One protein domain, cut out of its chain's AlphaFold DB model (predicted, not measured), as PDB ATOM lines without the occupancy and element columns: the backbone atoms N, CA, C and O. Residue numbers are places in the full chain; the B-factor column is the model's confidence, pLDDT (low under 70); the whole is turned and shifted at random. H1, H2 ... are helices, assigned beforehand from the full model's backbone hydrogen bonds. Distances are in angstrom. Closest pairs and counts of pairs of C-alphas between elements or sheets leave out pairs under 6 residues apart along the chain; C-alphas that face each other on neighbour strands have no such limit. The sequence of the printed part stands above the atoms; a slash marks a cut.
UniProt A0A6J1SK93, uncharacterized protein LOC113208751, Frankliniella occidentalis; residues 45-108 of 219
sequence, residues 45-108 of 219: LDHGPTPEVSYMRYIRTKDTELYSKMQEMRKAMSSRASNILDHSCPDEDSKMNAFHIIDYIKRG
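Overview. This is residues 45 to 108 of the 219 residues of the protein "uncharacterized protein LOC113208751" of Frankliniella occidentalis (UniProt A0A6J1SK93). One long helix, H1, makes the length of a rod, and after its last residues the backbone folds back into a shorter helix, H2, giving a lopsided helical hairpin like a narrow V whose arms meet near the turn. The printed part has 64 residues with two named helices, H1 then H2, and no named strand; the class is all helix. It is extended, with a radius of gyration of the C-alphas of 21.1 A and spans of 69 by 24 by 11 A.

Arrangement. H1, residues 51 to 85, and H2, residues 92 to 106, form a helical hairpin. They run opposite ways at a shallow tilt of 22 degrees. They touch through residues 81 to 85 of H1 and 95 to 99 of H2 alone; the closest C-alphas, those of Leu 85 and Lys 95, are 6.4 A apart. Residues 58 to 80 of H1 stand free, as do residues 103 to 108, of which 103 to 106 belong to H2. In H1 and H2 every O i to N i+4 pair is within hydrogen-bond range.

Along the chain. H1 measures 51.8 A from C-alpha 51 at (41.989, -34.746, -12.282) to C-alpha 85 at (-2.560, -15.578, -30.517). H2 measures 21.2 A and ends at C-alpha 106 at (4.131, -31.519, -26.818).

Size, cuts and confidence. The two C-alphas farthest apart, those of His 47 and Pro 90, are 69.0 A apart. The printed part has no cut, and the link from H1 to H2 is short, with 6 residues. Mean pLDDT of the printed part is 88.7; residues 45 to 49 are under 70.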
ATOM      1  N   LEU A  45      42.062 -31.694  -1.414       60.03
ATOM      2  CA  LEU A  45      41.635 -30.621  -2.332       60.03
ATOM      3  C   LEU A  45      42.419 -29.302  -2.172       60.03
ATOM      4  O   LEU A  45      42.411 -28.474  -3.083       60.03
ATOM      5  N   ASP A  46      43.098 -29.120  -1.038       61.97
ATOM      6  CA  ASP A  46      43.865 -27.921  -0.686       61.97
ATOM      7  C   ASP A  46      45.239 -27.834  -1.374       61.97
ATOM      8  O   ASP A  46      45.902 -26.798  -1.298       61.97
ATOM      9  N   HIS A  47      45.710 -28.905  -2.024       64.50
ATOM     10  CA  HIS A  47      47.065 -28.971  -2.598       64.50
ATOM     11  C   HIS A  47      47.107 -29.029  -4.131       64.50
ATOM     12  O   HIS A  47      48.181 -28.983  -4.724       64.50
ATOM     13  N   GLY A  48      45.947 -28.994  -4.783       58.09
ATOM     14  CA  GLY A  48      45.824 -28.867  -6.231       58.09
ATOM     15  C   GLY A  48      44.534 -29.511  -6.728       58.09
ATOM     16  O   GLY A  48      44.020 -30.432  -6.093       58.09
ATOM     17  N   PRO A  49      43.957 -29.044  -7.848       61.31
ATOM     18  CA  PRO A  49      42.811 -29.720  -8.428       61.31
ATOM     19  C   PRO A  49      43.270 -31.091  -8.934       61.31
ATOM     20  O   PRO A  49      43.962 -31.184  -9.947       61.31
ATOM     21  N   THR A  50      42.867 -32.154  -8.238       73.31
ATOM     22  CA  THR A  50      42.998 -33.521  -8.748       73.31
ATOM     23  C   THR A  50      42.278 -33.620 -10.106       73.31
ATOM     24  O   THR A  50      41.354 -32.841 -10.381       73.31
ATOM     25  N   PRO A  51      42.661 -34.558 -10.991       79.94
ATOM     26  CA  PRO A  51      41.989 -34.746 -12.282       79.94
ATOM     27  C   PRO A  51      40.473 -34.986 -12.149       79.94
ATOM     28  O   PRO A  51      39.704 -34.634 -13.041       79.94
ATOM     29  N   GLU A  52      40.014 -35.510 -11.013       79.81
ATOM     30  CA  GLU A  52      38.585 -35.638 -10.714       79.81
ATOM     31  C   GLU A  52      37.910 -34.277 -10.501       79.81
ATOM     32  O   GLU A  52      36.818 -34.034 -11.010       79.81
ATOM     33  N   VAL A  53      38.564 -33.341  -9.807       84.62
ATOM     34  CA  VAL A  53      38.024 -31.991  -9.573       84.62
ATOM     35  C   VAL A  53      37.907 -31.208 -10.877       84.62
ATOM     36  O   VAL A  53      36.926 -30.488 -11.078       84.62
ATOM     37  N   SER A  54      38.884 -31.333 -11.779       83.38
ATOM     38  CA  SER A  54      38.821 -30.679 -13.090       83.38
ATOM     39  C   SER A  54      37.704 -31.267 -13.961       83.38
ATOM     40  O   SER A  54      36.964 -30.506 -14.593       83.38
ATOM     41  N   TYR A  55      37.496 -32.586 -13.913       88.31
ATOM     42  CA  TYR A  55      36.374 -33.250 -14.576       88.31
ATOM     43  C   TYR A  55      35.013 -32.826 -14.001       88.31
ATOM     44  O   TYR A  55      34.100 -32.487 -14.754       88.31
ATOM     45  N   MET A  56      34.883 -32.731 -12.677       90.50
ATOM     46  CA  MET A  56      33.652 -32.255 -12.035       90.50
ATOM     47  C   MET A  56      33.332 -30.798 -12.392       90.50
ATOM     48  O   MET A  56      32.171 -30.461 -12.635       90.50
ATOM     49  N   ARG A  57      34.347 -29.929 -12.504       91.50
ATOM     50  CA  ARG A  57      34.160 -28.562 -13.022       91.50
ATOM     51  C   ARG A  57      33.664 -28.570 -14.465       91.50
ATOM     52  O   ARG A  57      32.757 -27.808 -14.782       91.50
ATOM     53  N   TYR A  58      34.215 -29.436 -15.314       94.25
ATOM     54  CA  TYR A  58      33.758 -29.595 -16.695       94.25
ATOM     55  C   TYR A  58      32.304 -30.081 -16.782       94.25
ATOM     56  O   TYR A  58      31.512 -29.527 -17.542       94.25
ATOM     57  N   ILE A  59      31.912 -31.070 -15.971       96.94
ATOM     58  CA  ILE A  59      30.508 -31.502 -15.898       96.94
ATOM     59  C   ILE A  59      29.631 -30.321 -15.493       96.94
ATOM     60  O   ILE A  59      28.600 -30.076 -16.116       96.94
ATOM     61  N   ARG A  60      30.049 -29.551 -14.483       96.62
ATOM     62  CA  ARG A  60      29.266 -28.415 -14.003       96.62
ATOM     63  C   ARG A  60      29.093 -27.332 -15.065       96.62
ATOM     64  O   ARG A  60      27.993 -26.803 -15.191       96.62
ATOM     65  N   THR A  61      30.129 -27.011 -15.840       97.12
ATOM     66  CA  THR A  61      29.995 -26.036 -16.932       97.12
ATOM     67  C   THR A  61      29.040 -26.546 -18.010       97.12
ATOM     68  O   THR A  61      28.158 -25.803 -18.443       97.12
ATOM     69  N   LYS A  62      29.118 -27.830 -18.377       98.19
ATOM     70  CA  LYS A  62      28.194 -28.432 -19.350       98.19
ATOM     71  C   LYS A  62      26.752 -28.473 -18.868       98.19
ATOM     72  O   LYS A  62      25.850 -28.160 -19.640       98.19
ATOM     73  N   ASP A  63      26.544 -28.775 -17.594       97.38
ATOM     74  CA  ASP A  63      25.237 -28.715 -16.945       97.38
ATOM     75  C   ASP A  63      24.652 -27.294 -17.038       97.38
ATOM     76  O   ASP A  63      23.531 -27.099 -17.509       97.38
ATOM     77  N   THR A  64      25.447 -26.265 -16.718       97.38
ATOM     78  CA  THR A  64      24.995 -24.866 -16.830       97.38
ATOM     79  C   THR A  64      24.678 -24.434 -18.266       97.38
ATOM     80  O   THR A  64      23.666 -23.765 -18.479       97.38
ATOM     81  N   GLU A  65      25.481 -24.846 -19.255       98.12
ATOM     82  CA  GLU A  65      25.210 -24.594 -20.680       98.12
ATOM     83  C   GLU A  65      23.913 -25.277 -21.146       98.12
ATOM     84  O   GLU A  65      23.177 -24.749 -21.981       98.12
ATOM     85  N   LEU A  66      23.624 -26.474 -20.634       98.25
ATOM     86  CA  LEU A  66      22.407 -27.199 -20.974       98.25
ATOM     87  C   LEU A  66      21.178 -26.510 -20.374       98.25
ATOM     88  O   LEU A  66      20.188 -26.295 -21.077       98.25
ATOM     89  N   TYR A  67      21.261 -26.075 -19.115       97.62
ATOM     90  CA  TYR A  67      20.200 -25.296 -18.480       97.62
ATOM     91  C   TYR A  67      19.924 -23.974 -19.200       97.62
ATOM     92  O   TYR A  67      18.753 -23.635 -19.394       97.62
ATOM     93  N   SER A  68      20.954 -23.235 -19.626       97.81
ATOM     94  CA  SER A  68      20.752 -21.975 -20.353       97.81
ATOM     95  C   SER A  68      20.032 -22.208 -21.683       97.81
ATOM     96  O   SER A  68      19.021 -21.559 -21.955       97.81
ATOM     97  N   LYS A  69      20.449 -23.222 -22.452       98.06
ATOM     98  CA  LYS A  69      19.777 -23.621 -23.699       98.06
ATOM     99  C   LYS A  69      18.327 -24.042 -23.470       98.06
ATOM    100  O   LYS A  69      17.445 -23.677 -24.245       98.06
ATOM    101  N   MET A  70      18.039 -24.778 -22.393       97.31
ATOM    102  CA  MET A  70      16.658 -25.125 -22.034       97.31
ATOM    103  C   MET A  70      15.809 -23.886 -21.729       97.31
ATOM    104  O   MET A  70      14.637 -23.836 -22.112       97.31
ATOM    105  N   GLN A  71      16.371 -22.877 -21.058       97.12
ATOM    106  CA  GLN A  71      15.665 -21.622 -20.794       97.12
ATOM    107  C   GLN A  71      15.401 -20.831 -22.078       97.12
ATOM    108  O   GLN A  71      14.289 -20.334 -22.260       97.12
ATOM    109  N   GLU A  72      16.376 -20.745 -22.982       97.62
ATOM    110  CA  GLU A  72      16.208 -20.115 -24.298       97.62
ATOM    111  C   GLU A  72      15.103 -20.795 -25.108       97.62
ATOM    112  O   GLU A  72      14.204 -20.122 -25.613       97.62
ATOM    113  N   MET A  73      15.090 -22.130 -25.147       96.44
ATOM    114  CA  MET A  73      14.027 -22.891 -25.807       96.44
ATOM    115  C   MET A  73      12.650 -22.634 -25.185       96.44
ATOM    116  O   MET A  73      11.670 -22.469 -25.910       96.44
ATOM    117  N   ARG A  74      12.546 -22.540 -23.852       93.75
ATOM    118  CA  ARG A  74      11.279 -22.186 -23.183       93.75
ATOM    119  C   ARG A  74      10.806 -20.783 -23.550       93.75
ATOM    120  O   ARG A  74       9.623 -20.610 -23.835       93.75
ATOM    121  N   LYS A  75      11.713 -19.803 -23.587       96.25
ATOM    122  CA  LYS A  75      11.396 -18.436 -24.032       96.25
ATOM    123  C   LYS A  75      10.913 -18.430 -25.483       96.25
ATOM    124  O   LYS A  75       9.892 -17.817 -25.767       96.25
ATOM    125  N   ALA A  76      11.585 -19.168 -26.367       95.38
ATOM    126  CA  ALA A  76      11.194 -19.300 -27.768       95.38
ATOM    127  C   ALA A  76       9.829 -19.992 -27.947       95.38
ATOM    128  O   ALA A  76       9.050 -19.602 -28.811       95.38
ATOM    129  N   MET A  77       9.505 -20.999 -27.127       91.50
ATOM    130  CA  MET A  77       8.166 -21.599 -27.126       91.50
ATOM    131  C   MET A  77       7.101 -20.593 -26.690       91.50
ATOM    132  O   MET A  77       6.055 -20.510 -27.325       91.50
ATOM    133  N   SER A  78       7.371 -19.820 -25.635       91.69
ATOM    134  CA  SER A  78       6.442 -18.798 -25.152       91.69
ATOM    135  C   SER A  78       6.219 -17.699 -26.187       91.69
ATOM    136  O   SER A  78       5.078 -17.322 -26.417       91.69
ATOM    137  N   SER A  79       7.276 -17.207 -26.839       94.88
ATOM    138  CA  SER A  79       7.133 -16.173 -27.868       94.88
ATOM    139  C   SER A  79       6.383 -16.688 -29.094       94.88
ATOM    140  O   SER A  79       5.530 -15.987 -29.626       94.88
ATOM    141  N   ARG A  80       6.630 -17.935 -29.517       90.94
ATOM    142  CA  ARG A  80       5.859 -18.564 -30.600       90.94
ATOM    143  C   ARG A  80       4.392 -18.748 -30.236       90.94
ATOM    144  O   ARG A  80       3.548 -18.517 -31.090       90.94
ATOM    145  N   ALA A  81       4.095 -19.140 -28.999       89.25
ATOM    146  CA  ALA A  81       2.726 -19.210 -28.508       89.25
ATOM    147  C   ALA A  81       2.047 -17.831 -28.592       89.25
ATOM    148  O   ALA A  81       0.994 -17.718 -29.213       89.25
ATOM    149  N   SER A  82       2.676 -16.773 -28.072       90.44
ATOM    150  CA  SER A  82       2.155 -15.403 -28.197       90.44
ATOM    151  C   SER A  82       1.906 -15.008 -29.655       90.44
ATOM    152  O   SER A  82       0.810 -14.571 -29.983       90.44
ATOM    153  N   ASN A  83       2.844 -15.294 -30.562       91.12
ATOM    154  CA  ASN A  83       2.687 -14.991 -31.988       91.12
ATOM    155  C   ASN A  83       1.493 -15.705 -32.651       91.12
ATOM    156  O   ASN A  83       0.950 -15.188 -33.623       91.12
ATOM    157  N   ILE A  84       1.097 -16.892 -32.174       89.19
ATOM    158  CA  ILE A  84      -0.092 -17.596 -32.685       89.19
ATOM    159  C   ILE A  84      -1.369 -16.858 -32.259       89.19
ATOM    160  O   ILE A  84      -2.282 -16.722 -33.070       89.19
ATOM    161  N   LEU A  85      -1.422 -16.361 -31.017       87.75
ATOM    162  CA  LEU A  85      -2.560 -15.578 -30.517       87.75
ATOM    163  C   LEU A  85      -2.655 -14.217 -31.220       87.75
ATOM    164  O   LEU A  85      -3.730 -13.825 -31.675       87.75
ATOM    165  N   ASP A  86      -1.512 -13.550 -31.377       89.94
ATOM    166  CA  ASP A  86      -1.403 -12.209 -31.960       89.94
ATOM    167  C   ASP A  86      -1.510 -12.204 -33.495       89.94
ATOM    168  O   ASP A  86      -1.525 -11.144 -34.125       89.94
ATOM    169  N   HIS A  87      -1.585 -13.377 -34.133       87.81
ATOM    170  CA  HIS A  87      -1.762 -13.463 -35.575       87.81
ATOM    171  C   HIS A  87      -3.060 -12.749 -35.988       87.81
ATOM    172  O   HIS A  87      -4.122 -12.993 -35.423       87.81
ATOM    173  N   SER A  88      -3.011 -11.940 -37.050       87.06
ATOM    174  CA  SER A  88      -4.155 -11.176 -37.597       87.06
ATOM    175  C   SER A  88      -5.257 -12.048 -38.245       87.06
ATOM    176  O   SER A  88      -5.989 -11.606 -39.126       87.06
ATOM    177  N   CYS A  89      -5.346 -13.333 -37.888       84.69
ATOM    178  CA  CYS A  89      -6.414 -14.199 -38.377       84.69
ATOM    179  C   CYS A  89      -7.726 -13.796 -37.683       84.69
ATOM    180  O   CYS A  89      -7.715 -13.670 -36.459       84.69
ATOM    181  N   PRO A  90      -8.837 -13.607 -38.418       79.25
ATOM    182  CA  PRO A  90     -10.113 -13.196 -37.829       79.25
ATOM    183  C   PRO A  90     -10.802 -14.305 -37.019       79.25
ATOM    184  O   PRO A  90     -11.692 -14.010 -36.228       79.25
ATOM    185  N   ASP A  91     -10.421 -15.569 -37.226       87.56
ATOM    186  CA  ASP A  91     -11.022 -16.713 -36.544       87.56
ATOM    187  C   ASP A  91     -10.199 -17.116 -35.312       87.56
ATOM    188  O   ASP A  91      -9.156 -17.770 -35.415       87.56
ATOM    189  N   GLU A  92     -10.681 -16.709 -34.140       86.25
ATOM    190  CA  GLU A  92     -10.093 -17.061 -32.845       86.25
ATOM    191  C   GLU A  92     -10.167 -18.569 -32.568       86.25
ATOM    192  O   GLU A  92      -9.274 -19.132 -31.932       86.25
ATOM    193  N   ASP A  93     -11.184 -19.258 -33.093       89.31
ATOM    194  CA  ASP A  93     -11.374 -20.686 -32.846       89.31
ATOM    195  C   ASP A  93     -10.308 -21.523 -33.569       89.31
ATOM    196  O   ASP A  93      -9.754 -22.475 -33.015       89.31
ATOM    197  N   SER A  94      -9.919 -21.099 -34.773       88.75
ATOM    198  CA  SER A  94      -8.796 -21.678 -35.516       88.75
ATOM    199  C   SER A  94      -7.455 -21.515 -34.786       88.75
ATOM    200  O   SER A  94      -6.674 -22.472 -34.699       88.75
ATOM    201  N   LYS A  95      -7.195 -20.346 -34.178       90.88
ATOM    202  CA  LYS A  95      -5.986 -20.128 -33.356       90.88
ATOM    203  C   LYS A  95      -5.960 -21.072 -32.155       90.88
ATOM    204  O   LYS A  95      -4.930 -21.675 -31.848       90.88
ATOM    205  N   MET A  96      -7.103 -21.232 -31.498       90.44
ATOM    206  CA  MET A  96      -7.234 -22.069 -30.310       90.44
ATOM    207  C   MET A  96      -7.153 -23.564 -30.632       90.44
ATOM    208  O   MET A  96      -6.526 -24.317 -29.881       90.44
ATOM    209  N   ASN A  97      -7.645 -23.986 -31.798       90.94
ATOM    210  CA  ASN A  97      -7.416 -25.329 -32.324       90.94
ATOM    211  C   ASN A  97      -5.920 -25.598 -32.568       90.94
ATOM    212  O   ASN A  97      -5.389 -26.625 -32.143       90.94
ATOM    213  N   ALA A  98      -5.201 -24.651 -33.178       89.69
ATOM    214  CA  ALA A  98      -3.757 -24.782 -33.378       89.69
ATOM    215  C   ALA A  98      -3.008 -24.943 -32.044       89.69
ATOM    216  O   ALA A  98      -2.137 -25.808 -31.918       89.69
ATOM    217  N   PHE A  99      -3.392 -24.178 -31.020       90.25
ATOM    218  CA  PHE A  99      -2.869 -24.334 -29.662       90.25
ATOM    219  C   PHE A  99      -3.139 -25.713 -29.067       90.25
ATOM    220  O   PHE A  99      -2.230 -26.335 -28.513       90.25
ATOM    221  N   HIS A 100      -4.373 -26.196 -29.198       91.06
ATOM    222  CA  HIS A 100      -4.770 -27.514 -28.723       91.06
ATOM    223  C   HIS A 100      -3.921 -28.622 -29.367       91.06
ATOM    224  O   HIS A 100      -3.392 -29.488 -28.669       91.06
ATOM    225  N   ILE A 101      -3.715 -28.556 -30.686       91.06
ATOM    226  CA  ILE A 101      -2.872 -29.507 -31.422       91.06
ATOM    227  C   ILE A 101      -1.423 -29.464 -30.914       91.06
ATOM    228  O   ILE A 101      -0.834 -30.512 -30.643       91.06
ATOM    229  N   ILE A 102      -0.851 -28.266 -30.746       89.56
ATOM    230  CA  ILE A 102       0.530 -28.094 -30.270       89.56
ATOM    231  C   ILE A 102       0.712 -28.680 -28.865       89.56
ATOM    232  O   ILE A 102       1.716 -29.348 -28.611       89.56
ATOM    233  N   ASP A 103      -0.239 -28.464 -27.953       89.94
ATOM    234  CA  ASP A 103      -0.142 -28.979 -26.583       89.94
ATOM    235  C   ASP A 103      -0.230 -30.514 -26.534       89.94
ATOM    236  O   ASP A 103       0.535 -31.157 -25.812       89.94
ATOM    237  N   TYR A 104      -1.080 -31.122 -27.366       92.00
ATOM    238  CA  TYR A 104      -1.144 -32.579 -27.505       92.00
ATOM    239  C   TYR A 104       0.168 -33.167 -28.035       92.00
ATOM    240  O   TYR A 104       0.717 -34.090 -27.427       92.00
ATOM    241  N   ILE A 105       0.721 -32.584 -29.105       89.62
ATOM    242  CA  ILE A 105       2.009 -33.008 -29.675       89.62
ATOM    243  C   ILE A 105       3.126 -32.868 -28.636       89.62
ATOM    244  O   ILE A 105       3.933 -33.782 -28.465       89.62
ATOM    245  N   LYS A 106       3.150 -31.761 -27.885       87.88
ATOM    246  CA  LYS A 106       4.131 -31.519 -26.818       87.88
ATOM    247  C   LYS A 106       4.077 -32.583 -25.718       87.88
ATOM    248  O   LYS A 106       5.113 -32.916 -25.147       87.88
ATOM    249  N   ARG A 107       2.891 -33.111 -25.414       89.69
ATOM    250  CA  ARG A 107       2.687 -34.192 -24.435       89.69
ATOM    251  C   ARG A 107       2.928 -35.591 -25.020       89.69
ATOM    252  O   ARG A 107       2.869 -36.563 -24.276       89.69
ATOM    253  N   GLY A 108       3.217 -35.703 -26.319       89.44
ATOM    254  CA  GLY A 108       3.403 -36.984 -27.005       89.44
ATOM    255  C   GLY A 108       2.093 -37.730 -27.277       89.44
ATOM    256  O   GLY A 108       2.101 -38.948 -27.437       89.44
TER     257      GLY A 108